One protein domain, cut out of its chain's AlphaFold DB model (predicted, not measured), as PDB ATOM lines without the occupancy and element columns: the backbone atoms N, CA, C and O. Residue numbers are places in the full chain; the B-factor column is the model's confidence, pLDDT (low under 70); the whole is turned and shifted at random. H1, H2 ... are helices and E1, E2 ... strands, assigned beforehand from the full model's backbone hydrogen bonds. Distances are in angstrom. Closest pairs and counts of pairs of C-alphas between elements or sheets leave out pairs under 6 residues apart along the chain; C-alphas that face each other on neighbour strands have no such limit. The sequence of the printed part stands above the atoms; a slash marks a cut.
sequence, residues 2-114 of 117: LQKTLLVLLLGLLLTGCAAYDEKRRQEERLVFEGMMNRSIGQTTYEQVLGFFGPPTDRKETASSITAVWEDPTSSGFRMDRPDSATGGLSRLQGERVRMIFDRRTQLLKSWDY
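What this domain is: This is residues 2 to 114 of the 117 residues of an uncharacterized protein of Nitrospirae bacterium (UniProt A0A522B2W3). One very long helix, H1, sticks out like a handle from a small head, in which a four-stranded antiparallel sheet has the short helix H2 over one face. Residues 2 to 25 of H1 stand free, while its last residues, 34 to 40, run past the sheet's edge at E4; a long loop, residues 72 to 89, leads from the sheet to the very short H3. The printed part has 113 residues, with three named helices and four named strands in the order H1 H2 E1 E2 H3 E3 E4; the sheet's order is E1 E2 E3 E4, and the class is mixed, helices and strands. The whole is loose, with a radius of gyration of the C-alphas of 19.0 A, and spans 71 by 32 by 19 A, the free arm of H1 making the length.

Where its parts are: H1, residues 2 to 40, begins at C-alpha 2 (159.022, 148.946, 133.422) and measures 57.6 A to C-alpha 40 (151.301, 140.554, 189.875). H2 is residues 46 to 53, 10.4 A. E1, residues 58 to 61, is 10.4 A long, and E2, residues 65 to 71, 19.7 A. H3 is residues 90 to 93, 5.5 A. E3, residues 97 to 103, is 20.3 A long, and E4, residues 109 to 113, 11.6 A, ending at C-alpha 113 (148.968, 151.807, 183.769).

How they stand to each other: The hairpin E1 and E2 is antiparallel at 178 degrees, with N 60 and O 67 2.8 A apart, within hydrogen-bond range. E2 and E3 are antiparallel at 162 degrees, with N 68 and O 100 at 2.9 A. The hairpin E3 and E4 is antiparallel at 157 degrees, with N 101 and O 111 at 2.8 A. The edge strands E1 and E4 are apart. H2 is on the sheet at a height over the sheet of 9.2 A, over E3, and runs along the strands, at 10 degrees to E3 on the local plane; the closest C-alphas of the two are those of Tyr 46 and Phe 102, 6.6 A apart. H1 only grazes the sheet with its residues 34 to 40; its closest C-alpha to E4 is that of Ser 40, 6.8 A from that of Leu 109. H3 also only grazes the sheet, with residues 90 to 93. H2 and H3 are close but not clearly touching, the C-alphas of Phe 53 and Leu 90 being the closest at 5.6 A. H1 and H3 are near each other, with 8 pairs of C-alphas within 10 A. Every O i to N i+4 pair is within hydrogen-bond range in H2, 33 of 35 in H1, and H3 is too short for such a pair.

The domain as a whole: The C-alphas farthest apart are those of Leu 2 and Arg 105, 71.1 A. Without residues 2 to 25 the body spans 33 by 31 by 19 A. The printed part has no cut; the link from E2 to H3 is long, 18 residues, and the other links are tight. The mean pLDDT of the printed part is 77.3, and residues 2 to 21 and 73 to 95 are under 70.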
ATOM      1  N   LEU A   2     159.774 149.905 132.581       56.97
ATOM      2  CA  LEU A   2     159.022 148.946 133.422       56.97
ATOM      3  C   LEU A   2     159.833 148.236 134.535       56.97
ATOM      4  O   LEU A   2     159.286 147.873 135.568       56.97
ATOM      5  N   GLN A   3     161.137 148.027 134.338       56.91
ATOM      6  CA  GLN A   3     161.968 147.251 135.271       56.91
ATOM      7  C   GLN A   3     162.339 148.030 136.549       56.91
ATOM      8  O   GLN A   3     162.549 147.430 137.597       56.91
ATOM      9  N   LYS A   4     162.379 149.373 136.484       54.31
ATOM     10  CA  LYS A   4     162.703 150.227 137.642       54.31
ATOM     11  C   LYS A   4     161.520 150.373 138.608       54.31
ATOM     12  O   LYS A   4     161.733 150.431 139.810       54.31
ATOM     13  N   THR A   5     160.285 150.377 138.106       61.16
ATOM     14  CA  THR A   5     159.068 150.450 138.933       61.16
ATOM     15  C   THR A   5     158.794 149.153 139.694       61.16
ATOM     16  O   THR A   5     158.390 149.210 140.852       61.16
ATOM     17  N   LEU A   6     159.081 147.991 139.097       64.62
ATOM     18  CA  LEU A   6     158.920 146.687 139.755       64.62
ATOM     19  C   LEU A   6     159.852 146.530 140.972       64.62
ATOM     20  O   LEU A   6     159.444 146.016 142.010       64.62
ATOM     21  N   LEU A   7     161.094 147.014 140.855       63.12
ATOM     22  CA  LEU A   7     162.101 146.913 141.913       63.12
ATOM     23  C   LEU A   7     161.758 147.808 143.117       63.12
ATOM     24  O   LEU A   7     161.925 147.394 144.259       63.12
ATOM     25  N   VAL A   8     161.202 148.998 142.862       63.09
ATOM     26  CA  VAL A   8     160.715 149.916 143.907       63.09
ATOM     27  C   VAL A   8     159.483 149.351 144.624       63.09
ATOM     28  O   VAL A   8     159.390 149.455 145.844       63.09
ATOM     29  N   LEU A   9     158.569 148.695 143.900       61.03
ATOM     30  CA  LEU A   9     157.400 148.022 144.486       61.03
ATOM     31  C   LEU A   9     157.787 146.835 145.382       61.03
ATOM     32  O   LEU A   9     157.242 146.695 146.474       61.03
ATOM     33  N   LEU A  10     158.758 146.017 144.964       61.69
ATOM     34  CA  LEU A  10     159.285 144.905 145.767       61.69
ATOM     35  C   LEU A  10     160.000 145.390 147.037       61.69
ATOM     36  O   LEU A  10     159.785 144.828 148.108       61.69
ATOM     37  N   LEU A  11     160.788 146.466 146.943       60.81
ATOM     38  CA  LEU A  11     161.404 147.111 148.109       60.81
ATOM     39  C   LEU A  11     160.355 147.709 149.061       60.81
ATOM     40  O   LEU A  11     160.477 147.551 150.273       60.81
ATOM     41  N   GLY A  12     159.296 148.328 148.532       61.69
ATOM     42  CA  GLY A  12     158.180 148.843 149.332       61.69
ATOM     43  C   GLY A  12     157.404 147.745 150.068       61.69
ATOM     44  O   GLY A  12     157.037 147.929 151.227       61.69
ATOM     45  N   LEU A  13     157.214 146.580 149.440       60.47
ATOM     46  CA  LEU A  13     156.566 145.410 150.049       60.47
ATOM     47  C   LEU A  13     157.445 144.726 151.105       60.47
ATOM     48  O   LEU A  13     156.934 144.281 152.128       60.47
ATOM     49  N   LEU A  14     158.765 144.685 150.902       60.00
ATOM     50  CA  LEU A  14     159.705 144.168 151.902       60.00
ATOM     51  C   LEU A  14     159.768 145.076 153.138       60.00
ATOM     52  O   LEU A  14     159.698 144.584 154.260       60.00
ATOM     53  N   LEU A  15     159.822 146.399 152.951       58.62
ATOM     54  CA  LEU A  15     159.868 147.359 154.060       58.62
ATOM     55  C   LEU A  15     158.549 147.425 154.842       58.62
ATOM     56  O   LEU A  15     158.569 147.482 156.071       58.62
ATOM     57  N   THR A  16     157.402 147.366 154.160       60.81
ATOM     58  CA  THR A  16     156.092 147.292 154.835       60.81
ATOM     59  C   THR A  16     155.867 145.937 155.506       60.81
ATOM     60  O   THR A  16     155.305 145.896 156.598       60.81
ATOM     61  N   GLY A  17     156.367 144.843 154.921       61.22
ATOM     62  CA  GLY A  17     156.373 143.516 155.540       61.22
ATOM     63  C   GLY A  17     157.192 143.462 156.831       61.22
ATOM     64  O   GLY A  17     156.713 142.925 157.826       61.22
ATOM     65  N   CYS A  18     158.382 144.073 156.853       60.94
ATOM     66  CA  CYS A  18     159.202 144.184 158.063       60.94
ATOM     67  C   CYS A  18     158.526 145.047 159.140       60.94
ATOM     68  O   CYS A  18     158.396 144.605 160.277       60.94
ATOM     69  N   ALA A  19     158.014 146.230 158.782       62.31
ATOM     70  CA  ALA A  19     157.354 147.117 159.743       62.31
ATOM     71  C   ALA A  19     156.077 146.501 160.350       62.31
ATOM     72  O   ALA A  19     155.828 146.636 161.548       62.31
ATOM     73  N   ALA A  20     155.280 145.794 159.541       65.50
ATOM     74  CA  ALA A  20     154.082 145.101 160.011       65.50
ATOM     75  C   ALA A  20     154.416 143.888 160.895       65.50
ATOM     76  O   ALA A  20     153.706 143.616 161.864       65.50
ATOM     77  N   TYR A  21     155.499 143.172 160.580       67.12
ATOM     78  CA  TYR A  21     155.990 142.069 161.402       67.12
ATOM     79  C   TYR A  21     156.467 142.560 162.776       67.12
ATOM     80  O   TYR A  21     156.077 141.992 163.798       67.12
ATOM     81  N   ASP A  22     157.229 143.655 162.810       70.75
ATOM     82  CA  ASP A  22     157.712 144.251 164.055       70.75
ATOM     83  C   ASP A  22     156.563 144.808 164.909       70.75
ATOM     84  O   ASP A  22     156.546 144.613 166.122       70.75
ATOM     85  N   GLU A  23     155.565 145.457 164.301       74.25
ATOM     86  CA  GLU A  23     154.368 145.933 165.009       74.25
ATOM     87  C   GLU A  23     153.559 144.778 165.614       74.25
ATOM     88  O   GLU A  23     153.181 144.834 166.785       74.25
ATOM     89  N   LYS A  24     153.336 143.699 164.854       78.25
ATOM     90  CA  LYS A  24     152.615 142.523 165.356       78.25
ATOM     91  C   LYS A  24     153.331 141.901 166.556       78.25
ATOM     92  O   LYS A  24     152.696 141.586 167.559       78.25
ATOM     93  N   ARG A  25     154.656 141.765 166.472       75.94
ATOM     94  CA  ARG A  25     155.468 141.235 167.567       75.94
ATOM     95  C   ARG A  25     155.396 142.124 168.814       75.94
ATOM     96  O   ARG A  25     155.204 141.601 169.909       75.94
ATOM     97  N   ARG A  26     155.461 143.453 168.653       73.06
ATOM     98  CA  ARG A  26     155.277 144.409 169.762       73.06
ATOM     99  C   ARG A  26     153.907 144.254 170.431       73.06
ATOM    100  O   ARG A  26     153.817 144.284 171.655       73.06
ATOM    101  N   GLN A  27     152.842 144.035 169.659       78.31
ATOM    102  CA  GLN A  27     151.497 143.812 170.212       78.31
ATOM    103  C   GLN A  27     151.383 142.504 171.006       78.31
ATOM    104  O   GLN A  27     150.781 142.492 172.078       78.31
ATOM    105  N   GLU A  28     151.969 141.412 170.517       80.38
ATOM    106  CA  GLU A  28     151.967 140.125 171.224       80.38
ATOM    107  C   GLU A  28     152.744 140.207 172.545       80.38
ATOM    108  O   GLU A  28     152.241 139.801 173.595       80.38
ATOM    109  N   GLU A  29     153.943 140.787 172.519       76.69
ATOM    110  CA  GLU A  29     154.775 140.954 173.713       76.69
ATOM    111  C   GLU A  29     154.122 141.904 174.728       76.69
ATOM    112  O   GLU A  29     154.146 141.627 175.933       76.69
ATOM    113  N   ARG A  30     153.433 142.951 174.249       79.50
ATOM    114  CA  ARG A  30     152.585 143.802 175.086       79.50
ATOM    115  C   ARG A  30     151.527 142.973 175.803       79.50
ATOM    116  O   ARG A  30     151.488 143.010 177.023       79.50
ATOM    117  N   LEU A  31     150.704 142.198 175.095       83.88
ATOM    118  CA  LEU A  31     149.643 141.396 175.723       83.88
ATOM    119  C   LEU A  31     150.187 140.434 176.791       83.88
ATOM    120  O   LEU A  31     149.580 140.271 177.852       83.88
ATOM    121  N   VAL A  32     151.354 139.832 176.543       83.44
ATOM    122  CA  VAL A  32     152.043 138.988 177.531       83.44
ATOM    123  C   VAL A  32     152.437 139.800 178.765       83.44
ATOM    124  O   VAL A  32     152.201 139.352 179.892       83.44
ATOM    125  N   PHE A  33     153.001 140.994 178.571       84.25
ATOM    126  CA  PHE A  33     153.361 141.902 179.654       84.25
ATOM    127  C   PHE A  33     152.136 142.351 180.460       84.25
ATOM    128  O   PHE A  33     152.147 142.236 181.685       84.25
ATOM    129  N   GLU A  34     151.052 142.775 179.802       88.00
ATOM    130  CA  GLU A  34     149.817 143.188 180.479       88.00
ATOM    131  C   GLU A  34     149.240 142.031 181.314       88.00
ATOM    132  O   GLU A  34     148.873 142.206 182.478       88.00
ATOM    133  N   GLY A  35     149.237 140.810 180.765       88.88
ATOM    134  CA  GLY A  35     148.805 139.608 181.478       88.88
ATOM    135  C   GLY A  35     149.716 139.209 182.648       88.88
ATOM    136  O   GLY A  35     149.245 138.646 183.638       88.88
ATOM    137  N   MET A  36     151.021 139.476 182.566       89.25
ATOM    138  CA  MET A  36     151.956 139.294 183.680       89.25
ATOM    139  C   MET A  36     151.686 140.322 184.785       89.25
ATOM    140  O   MET A  36     151.456 139.940 185.928       89.25
ATOM    141  N   MET A  37     151.629 141.607 184.431       90.81
ATOM    142  CA  MET A  37     151.428 142.702 185.380       90.81
ATOM    143  C   MET A  37     150.084 142.610 186.108       90.81
ATOM    144  O   MET A  37     150.023 142.823 187.318       90.81
ATOM    145  N   ASN A  38     149.018 142.211 185.410       93.81
ATOM    146  CA  ASN A  38     147.711 141.985 186.029       93.81
ATOM    147  C   ASN A  38     147.731 140.846 187.057       93.81
ATOM    148  O   ASN A  38     147.077 140.951 188.092       93.81
ATOM    149  N   ARG A  39     148.505 139.780 186.817       94.44
ATOM    150  CA  ARG A  39     148.672 138.678 187.784       94.44
ATOM    151  C   ARG A  39     149.536 139.066 188.985       94.44
ATOM    152  O   ARG A  39     149.348 138.512 190.060       94.44
ATOM    153  N   SER A  40     150.438 140.028 188.814       94.25
ATOM    154  CA  SER A  40     151.301 140.554 189.875       94.25
ATOM    155  C   SER A  40     150.573 141.430 190.903       94.25
ATOM    156  O   SER A  40     151.115 141.670 191.987       94.25
ATOM    157  N   ILE A  41     149.360 141.910 190.606       96.56
ATOM    158  CA  ILE A  41     148.573 142.731 191.538       96.56
ATOM    159  C   ILE A  41     148.281 141.934 192.817       96.56
ATOM    160  O   ILE A  41     147.787 140.810 192.780       96.56
ATOM    161  N   GLY A  42     148.604 142.527 193.966       97.25
ATOM    162  CA  GLY A  42     148.450 141.921 195.288       97.25
ATOM    163  C   GLY A  42     149.481 140.840 195.627       97.25
ATOM    164  O   GLY A  42     149.428 140.302 196.728       97.25
ATOM    165  N   GLN A  43     150.412 140.529 194.720       96.38
ATOM    166  CA  GLN A  43     151.404 139.462 194.900       96.38
ATOM    167  C   GLN A  43     152.836 139.992 194.880       96.38
ATOM    168  O   GLN A  43     153.665 139.572 195.683       96.38
ATOM    169  N   THR A  44     153.131 140.912 193.962       95.75
ATOM    170  CA  THR A  44     154.482 141.435 193.760       95.75
ATOM    171  C   THR A  44     154.730 142.660 194.635       95.75
ATOM    172  O   THR A  44     153.902 143.573 194.684       95.75
ATOM    173  N   THR A  45     155.876 142.691 195.314       97.19
ATOM    174  CA  THR A  45     156.296 143.825 196.148       97.19
ATOM    175  C   THR A  45     157.081 144.864 195.352       97.19
ATOM    176  O   THR A  45     157.675 144.565 194.317       97.19
ATOM    177  N   TYR A  46     157.141 146.094 195.863       95.12
ATOM    178  CA  TYR A  46     157.944 147.164 195.273       95.12
ATOM    179  C   TYR A  46     159.425 146.775 195.123       95.12
ATOM    180  O   TYR A  46     160.009 146.990 194.066       95.12
ATOM    181  N   GLU A  47     160.015 146.125 196.129       93.38
ATOM    182  CA  GLU A  47     161.402 145.644 196.078       93.38
ATOM    183  C   GLU A  47     161.635 144.599 194.975       93.38
ATOM    184  O   GLU A  47     162.631 144.671 194.259       93.38
ATOM    185  N   GLN A  48     160.696 143.670 194.770       91.19
ATOM    186  CA  GLN A  48     160.784 142.701 193.671       91.19
ATOM    187  C   GLN A  48     160.750 143.393 192.304       91.19
ATOM    188  O   GLN A  48     161.491 143.010 191.399       91.19
ATOM    189  N   VAL A  49     159.923 144.434 192.158       90.06
ATOM    190  CA  VAL A  49     159.882 145.251 190.934       90.06
ATOM    191  C   VAL A  49     161.205 145.986 190.730       90.06
ATOM    192  O   VAL A  49     161.722 145.976 189.615       90.06
ATOM    193  N   LEU A  50     161.799 146.552 191.786       87.75
ATOM    194  CA  LEU A  50     163.131 147.164 191.714       87.75
ATOM    195  C   LEU A  50     164.206 146.153 191.296       87.75
ATOM    196  O   LEU A  50     165.063 146.482 190.483       87.75
ATOM    197  N   GLY A  51     164.146 144.917 191.797       82.50
ATOM    198  CA  GLY A  51     165.069 143.853 191.397       82.50
ATOM    199  C   GLY A  51     164.940 143.448 189.924       82.50
ATOM    200  O   GLY A  51     165.921 143.026 189.319       82.50
ATOM    201  N   PHE A  52     163.749 143.589 189.335       81.50
ATOM    202  CA  PHE A  52     163.497 143.228 187.938       81.50
ATOM    203  C   PHE A  52     163.765 144.378 186.957       81.50
ATOM    204  O   PHE A  52     164.424 144.186 185.935       81.50
ATOM    205  N   PHE A  53     163.236 145.570 187.240       78.94
ATOM    206  CA  PHE A  53     163.310 146.726 186.339       78.94
ATOM    207  C   PHE A  53     164.445 147.694 186.672       78.94
ATOM    208  O   PHE A  53     164.746 148.563 185.858       78.94
ATOM    209  N   GLY A  54     165.075 147.555 187.837       81.62
ATOM    210  CA  GLY A  54     165.943 148.584 188.388       81.62
ATOM    211  C   GLY A  54     165.143 149.735 189.014       81.62
ATOM    212  O   GLY A  54     163.917 149.644 189.185       81.62
ATOM    213  N   PRO A  55     165.820 150.830 189.388       84.75
ATOM    214  CA  PRO A  55     165.157 151.975 189.986       84.75
ATOM    215  C   PRO A  55     164.232 152.685 188.980       84.75
ATOM    216  O   PRO A  55     164.491 152.679 187.776       84.75
ATOM    217  N   PRO A  56     163.122 153.275 189.457       85.94
ATOM    218  CA  PRO A  56     162.195 153.991 188.595       85.94
ATOM    219  C   PRO A  56     162.786 155.322 188.126       85.94
ATOM    220  O   PRO A  56     163.513 155.991 188.861       85.94
ATOM    221  N   THR A  57     162.382 155.756 186.936       82.25
ATOM    222  CA  THR A  57     162.712 157.082 186.402       82.25
ATOM    223  C   THR A  57     162.013 158.189 187.182       82.25
ATOM    224  O   THR A  57     162.556 159.283 187.313       82.25
ATOM    225  N   ASP A  58     160.828 157.933 187.745       86.06
ATOM    226  CA  ASP A  58     160.149 158.851 188.662       86.06
ATOM    227  C   ASP A  58     159.513 158.119 189.838       86.06
ATOM    228  O   ASP A  58     158.959 157.030 189.692       86.06
ATOM    229  N   ARG A  59     159.568 158.738 191.017       91.25
ATOM    230  CA  ARG A  59     159.003 158.185 192.245       91.25
ATOM    231  C   ARG A  59     158.349 159.286 193.060       91.25
ATOM    232  O   ARG A  59     158.980 160.278 193.413       91.25
ATOM    233  N   LYS A  60     157.097 159.050 193.440       94.94
ATOM    234  CA  LYS A  60     156.354 159.873 194.388       94.94
ATOM    235  C   LYS A  60     155.781 158.996 195.484       94.94
ATOM    236  O   LYS A  60     155.175 157.963 195.215       94.94
ATOM    237  N   GLU A  61     155.942 159.432 196.722       96.56
ATOM    238  CA  GLU A  61     155.433 158.728 197.891       96.56
ATOM    239  C   GLU A  61     154.415 159.599 198.621       96.56
ATOM    240  O   GLU A  61     154.575 160.815 198.737       96.56
ATOM    241  N   THR A  62     153.340 158.971 199.081       96.31
ATOM    242  CA  THR A  62     152.333 159.572 199.954       96.31
ATOM    243  C   THR A  62     152.194 158.722 201.215       96.31
ATOM    244  O   THR A  62     152.796 157.654 201.329       96.31
ATOM    245  N   ALA A  63     151.359 159.156 202.161       94.94
ATOM    246  CA  ALA A  63     151.079 158.376 203.366       94.94
ATOM    247  C   ALA A  63     150.478 156.982 203.073       94.94
ATOM    248  O   ALA A  63     150.599 156.084 203.902       94.94
ATOM    249  N   SER A  64     149.834 156.788 201.915       95.62
ATOM    250  CA  SER A  64     149.113 155.553 201.575       95.62
ATOM    251  C   SER A  64     149.686 154.791 200.382       95.62
ATOM    252  O   SER A  64     149.379 153.608 200.219       95.62
ATOM    253  N   SER A  65     150.524 155.416 199.552       97.25
ATOM    254  CA  SER A  65     151.024 154.786 198.329       97.25
ATOM    255  C   SER A  65     152.457 155.152 197.967       97.25
ATOM    256  O   SER A  65     152.959 156.229 198.294       97.25
ATOM    257  N   ILE A  66     153.081 154.251 197.211       97.62
ATOM    258  CA  ILE A  66     154.290 154.514 196.432       97.62
ATOM    259  C   ILE A  66     153.871 154.478 194.963       97.62
ATOM    260  O   ILE A  66     153.396 153.454 194.480       97.62
ATOM    261  N   THR A  67     154.019 155.585 194.249       96.62
ATOM    262  CA  THR A  67     153.834 155.641 192.797       96.62
ATOM    263  C   THR A  67     155.205 155.715 192.156       96.62
ATOM    264  O   THR A  67     155.983 156.622 192.454       96.62
ATOM    265  N   ALA A  68     155.500 154.766 191.281       92.62
ATOM    266  CA  ALA A  68     156.772 154.678 190.590       92.62
ATOM    267  C   ALA A  68     156.541 154.515 189.088       92.62
ATOM    268  O   ALA A  68     155.563 153.903 188.658       92.62
ATOM    269  N   VAL A  69     157.417 155.118 188.300       89.44
ATOM    270  CA  VAL A  69     157.345 155.143 186.844       89.44
ATOM    271  C   VAL A  69     158.639 154.579 186.295       89.44
ATOM    272  O   VAL A  69     159.713 154.995 186.712       89.44
ATOM    273  N   TRP A  70     158.522 153.670 185.339       86.44
ATOM    274  CA  TRP A  70     159.625 153.149 184.550       86.44
ATOM    275  C   TRP A  70     159.400 153.525 183.096       86.44
ATOM    276  O   TRP A  70     158.267 153.562 182.613       86.44
ATOM    277  N   GLU A  71     160.481 153.843 182.409       79.19
ATOM    278  CA  GLU A  71     160.438 154.309 181.034       79.19
ATOM    279  C   GLU A  71     161.557 153.644 180.251       79.19
ATOM    280  O   GLU A  71     162.705 153.619 180.701       79.19
ATOM    281  N   ASP A  72     161.205 153.066 179.103       72.56
ATOM    282  CA  ASP A  72     162.195 152.539 178.176       72.56
ATOM    283  C   ASP A  72     163.070 153.683 177.623       72.56
ATOM    284  O   ASP A  72     162.524 154.715 177.225       72.56
ATOM    285  N   PRO A  73     164.399 153.512 177.524       64.38
ATOM    286  CA  PRO A  73     165.292 154.496 176.908       64.38
ATOM    287  C   PRO A  73     164.943 154.899 175.468       64.38
ATOM    288  O   PRO A  73     165.357 155.960 175.006       64.38
ATOM    289  N   THR A  74     164.204 154.057 174.747       61.56
ATOM    290  CA  THR A  74     163.731 154.298 173.377       61.56
ATOM    291  C   THR A  74     162.345 154.946 173.316       61.56
ATOM    292  O   THR A  74     161.846 155.198 172.218       61.56
ATOM    293  N   SER A  75     161.710 155.244 174.460       60.62
ATOM    294  CA  SER A  75     160.426 155.952 174.479       60.62
ATOM    295  C   SER A  75     160.599 157.386 173.961       60.62
ATOM    296  O   SER A  75     161.613 158.046 174.195       60.62
ATOM    297  N   SER A  76     159.560 157.934 173.327       51.12
ATOM    298  CA  SER A  76     159.544 159.345 172.911       51.12
ATOM    299  C   SER A  76     159.516 160.340 174.085       51.12
ATOM    300  O   SER A  76     159.588 161.546 173.861       51.12
ATOM    301  N   GLY A  77     159.350 159.857 175.321       49.66
ATOM    302  CA  GLY A  77     159.309 160.649 176.551       49.66
ATOM    303  C   GLY A  77     160.570 160.546 177.413       49.66
ATOM    304  O   GLY A  77     160.643 161.249 178.425       49.66
ATOM    305  N   PHE A  78     161.547 159.718 177.013       52.59
ATOM    306  CA  PHE A  78     162.702 159.371 177.832       52.59
ATOM    307  C   PHE A  78     163.511 160.604 178.232       52.59
ATOM    308  O   PHE A  78     163.986 161.381 177.397       52.59
ATOM    309  N   ARG A  79     163.690 160.770 179.544       52.88
ATOM    310  CA  ARG A  79     164.497 161.846 180.113       52.88
ATOM    311  C   ARG A  79     165.833 161.304 180.604       52.88
ATOM    312  O   ARG A  79     165.926 160.659 181.643       52.88
ATOM    313  N   MET A  80     166.874 161.606 179.833       47.19
ATOM    314  CA  MET A  80     168.261 161.198 180.083       47.19
ATOM    315  C   MET A  80     168.910 161.926 181.282       47.19
ATOM    316  O   MET A  80     170.039 161.622 181.651       47.19
ATOM    317  N   ASP A  81     168.214 162.887 181.901       54.59
ATOM    318  CA  ASP A  81     168.700 163.717 183.012       54.59
ATOM    319  C   ASP A  81     168.609 163.039 184.394       54.59
ATOM    320  O   ASP A  81     169.025 163.633 185.391       54.59
ATOM    321  N   ARG A  82     168.102 161.798 184.480       53.38
ATOM    322  CA  ARG A  82     168.010 161.038 185.738       53.38
ATOM    323  C   ARG A  82     168.968 159.833 185.747       53.38
ATOM    324  O   ARG A  82     168.718 158.858 185.033       53.38
ATOM    325  N   PRO A  83     170.048 159.889 186.555       44.72
ATOM    326  CA  PRO A  83     171.248 159.060 186.398       44.72
ATOM    327  C   PRO A  83     171.103 157.569 186.741       44.72
ATOM    328  O   PRO A  83     172.046 156.822 186.503       44.72
ATOM    329  N   ASP A  84     169.944 157.103 187.209       48.62
ATOM    330  CA  ASP A  84     169.786 155.716 187.675       48.62
ATOM    331  C   ASP A  84     168.932 154.841 186.733       48.62
ATOM    332  O   ASP A  84     168.608 153.699 187.039       48.62
ATOM    333  N   SER A  85     168.577 155.342 185.548       45.56
ATOM    334  CA  SER A  85     167.696 154.651 184.589       45.56
ATOM    335  C   SER A  85     168.424 153.545 183.800       45.56
ATOM    336  O   SER A  85     168.523 153.601 182.578       45.56
ATOM    337  N   ALA A  86     168.995 152.551 184.477       45.44
ATOM    338  CA  ALA A  86     169.661 151.397 183.865       45.44
ATOM    339  C   ALA A  86     169.626 150.242 184.885       45.44
ATOM    340  O   ALA A  86     169.944 150.437 186.048       45.44
ATOM    341  N   THR A  87     169.274 148.989 184.604       49.81
ATOM    342  CA  THR A  87     169.587 148.137 183.455       49.81
ATOM    343  C   THR A  87     168.764 146.845 183.636       49.81
ATOM    344  O   THR A  87     168.617 146.384 184.765       49.81
ATOM    345  N   GLY A  88     168.267 146.220 182.561       48.91
ATOM    346  CA  GLY A  88     167.823 144.812 182.574       48.91
ATOM    347  C   GLY A  88     166.358 144.569 182.197       48.91
ATOM    348  O   GLY A  88     166.099 143.887 181.208       48.91
ATOM    349  N   GLY A  89     165.403 145.127 182.947       52.41
ATOM    350  CA  GLY A  89     163.963 144.929 182.695       52.41
ATOM    351  C   GLY A  89     163.302 145.994 181.815       52.41
ATOM    352  O   GLY A  89     162.237 145.745 181.254       52.41
ATOM    353  N   LEU A  90     163.929 147.167 181.672       61.41
ATOM    354  CA  LEU A  90     163.361 148.318 180.962       61.41
ATOM    355  C   LEU A  90     163.192 148.088 179.459       61.41
ATOM    356  O   LEU A  90     162.196 148.534 178.916       61.41
ATOM    357  N   SER A  91     164.083 147.330 178.812       59.16
ATOM    358  CA  SER A  91     163.990 147.009 177.376       59.16
ATOM    359  C   SER A  91     162.759 146.175 177.005       59.16
ATOM    360  O   SER A  91     162.376 146.110 175.839       59.16
ATOM    361  N   ARG A  92     162.115 145.530 177.992       62.06
ATOM    362  CA  ARG A  92     160.826 144.847 177.800       62.06
ATOM    363  C   ARG A  92     159.654 145.818 177.697       62.06
ATOM    364  O   ARG A  92     158.561 145.385 177.353       62.06
ATOM    365  N   LEU A  93     159.868 147.094 178.011       62.03
ATOM    366  CA  LEU A  93     158.860 148.131 177.852       62.03
ATOM    367  C   LEU A  93     158.803 148.638 176.399       62.03
ATOM    368  O   LEU A  93     157.787 149.202 176.023       62.03
ATOM    369  N   GLN A  94     159.816 148.388 175.556       66.31
ATOM    370  CA  GLN A  94     159.783 148.606 174.093       66.31
ATOM    371  C   GLN A  94     159.298 149.995 173.659       66.31
ATOM    372  O   GLN A  94     158.452 150.145 172.776       66.31
ATOM    373  N   GLY A  95     159.837 151.024 174.301       67.06
ATOM    374  CA  GLY A  95     159.447 152.409 174.052       67.06
ATOM    375  C   GLY A  95     158.203 152.859 174.824       67.06
ATOM    376  O   GLY A  95     157.748 153.982 174.627       67.06
ATOM    377  N   GLU A  96     157.653 152.026 175.709       75.94
ATOM    378  CA  GLU A  96     156.523 152.384 176.565       75.94
ATOM    379  C   GLU A  96     156.987 152.944 177.916       75.94
ATOM    380  O   GLU A  96     158.054 152.631 178.458       75.94
ATOM    381  N   ARG A  97     156.117 153.772 178.488       82.25
ATOM    382  CA  ARG A  97     156.221 154.273 179.855       82.25
ATOM    383  C   ARG A  97     155.194 153.540 180.699       82.25
ATOM    384  O   ARG A  97     154.024 153.510 180.332       82.25
ATOM    385  N   VAL A  98     155.604 152.982 181.833       86.81
ATOM    386  CA  VAL A  98     154.726 152.236 182.743       86.81
ATOM    387  C   VAL A  98     154.747 152.882 184.114       86.81
ATOM    388  O   VAL A  98     155.805 153.118 184.695       86.81
ATOM    389  N   ARG A  99     153.565 153.158 184.652       92.19
ATOM    390  CA  ARG A  99     153.370 153.591 186.030       92.19
ATOM    391  C   ARG A  99     152.828 152.419 186.831       92.19
ATOM    392  O   ARG A  99     151.955 151.689 186.381       92.19
ATOM    393  N   MET A 100     153.349 152.249 188.036       95.19
ATOM    394  CA  MET A 100     152.872 151.266 188.998       95.19
ATOM    395  C   MET A 100     152.608 151.952 190.335       95.19
ATOM    396  O   MET A 100     153.328 152.871 190.744       95.19
ATOM    397  N   ILE A 101     151.556 151.513 191.016       97.62
ATOM    398  CA  ILE A 101     151.124 152.036 192.307       97.62
ATOM    399  C   ILE A 101     151.156 150.894 193.308       97.62
ATOM    400  O   ILE A 101     150.474 149.888 193.132       97.62
ATOM    401  N   PHE A 102     151.908 151.078 194.381       98.31
ATOM    402  CA  PHE A 102     152.050 150.123 195.469       98.31
ATOM    403  C   PHE A 102     151.390 150.668 196.728       98.31
ATOM    404  O   PHE A 102     151.345 151.881 196.955       98.31
ATOM    405  N   ASP A 103     150.885 149.768 197.562       98.25
ATOM    406  CA  ASP A 103     150.448 150.113 198.908       98.25
ATOM    407  C   ASP A 103     151.653 150.497 199.769       98.25
ATOM    408  O   ASP A 103     152.664 149.802 199.770       98.25
ATOM    409  N   ARG A 104     151.578 151.591 200.531       96.62
ATOM    410  CA  ARG A 104     152.745 152.035 201.307       96.62
ATOM    411  C   ARG A 104     153.093 151.110 202.477       96.62
ATOM    412  O   ARG A 104     154.264 151.033 202.864       96.62
ATOM    413  N   ARG A 105     152.091 150.445 203.059       96.50
ATOM    414  CA  ARG A 105     152.247 149.594 204.241       96.50
ATOM    415  C   ARG A 105     152.706 148.196 203.852       96.50
ATOM    416  O   ARG A 105     153.614 147.675 204.487       96.50
ATOM    417  N   THR A 106     152.082 147.597 202.842       97.56
ATOM    418  CA  THR A 106     152.405 146.222 202.415       97.56
ATOM    419  C   THR A 106     153.427 146.170 201.284       97.56
ATOM    420  O   THR A 106     153.979 145.109 201.016       97.56
ATOM    421  N   GLN A 107     153.668 147.297 200.609       97.44
ATOM    422  CA  GLN A 107     154.464 147.400 199.381       97.44
ATOM    423  C   GLN A 107     153.957 146.550 198.216       97.44
ATOM    424  O   GLN A 107     154.648 146.444 197.207       97.44
ATOM    425  N   LEU A 108     152.760 145.972 198.316       98.19
ATOM    426  CA  LEU A 108     152.185 145.164 197.250       98.19
ATOM    427  C   LEU A 108     151.669 146.052 196.122       98.19
ATOM    428  O   LEU A 108     151.088 147.115 196.364       98.19
ATOM    429  N   LEU A 109     151.853 145.583 194.891       98.06
ATOM    430  CA  LEU A 109     151.318 146.219 193.697       98.06
ATOM    431  C   LEU A 109     149.789 146.289 193.787       98.06
ATOM    432  O   LEU A 109     149.122 145.266 193.914       98.06
ATOM    433  N   LYS A 110     149.227 147.494 193.705       97.88
ATOM    434  CA  LYS A 110     147.777 147.739 193.692       97.88
ATOM    435  C   LYS A 110     147.242 147.873 192.277       97.88
ATOM    436  O   LYS A 110     146.170 147.364 191.976       97.88
ATOM    437  N   SER A 111     147.970 148.592 191.431       97.19
ATOM    438  CA  SER A 111     147.582 148.850 190.048       97.19
ATOM    439  C   SER A 111     148.784 149.282 189.221       97.19
ATOM    440  O   SER A 111     149.819 149.679 189.759       97.19
ATOM    441  N   TRP A 112     148.629 149.230 187.905       95.12
ATOM    442  CA  TRP A 112     149.607 149.711 186.942       95.12
ATOM    443  C   TRP A 112     148.883 150.233 185.691       95.12
ATOM    444  O   TRP A 112     147.744 149.842 185.430       95.12
ATOM    445  N   ASP A 113     149.513 151.146 184.959       93.19
ATOM    446  CA  ASP A 113     148.968 151.807 183.769       93.19
ATOM    447  C   ASP A 113     150.085 152.295 182.830       93.19
ATOM    448  O   ASP A 113     151.245 152.419 183.226       93.19
ATOM    449  N   TYR A 114     149.725 152.599 181.579       87.56
ATOM    450  CA  TYR A 114     150.577 153.342 180.646       87.56
ATOM    451  C   TYR A 114     150.223 154.836 180.730       87.56
ATOM    452  O   TYR A 114     149.227 155.257 180.135       87.56
TER     453      TYR A 114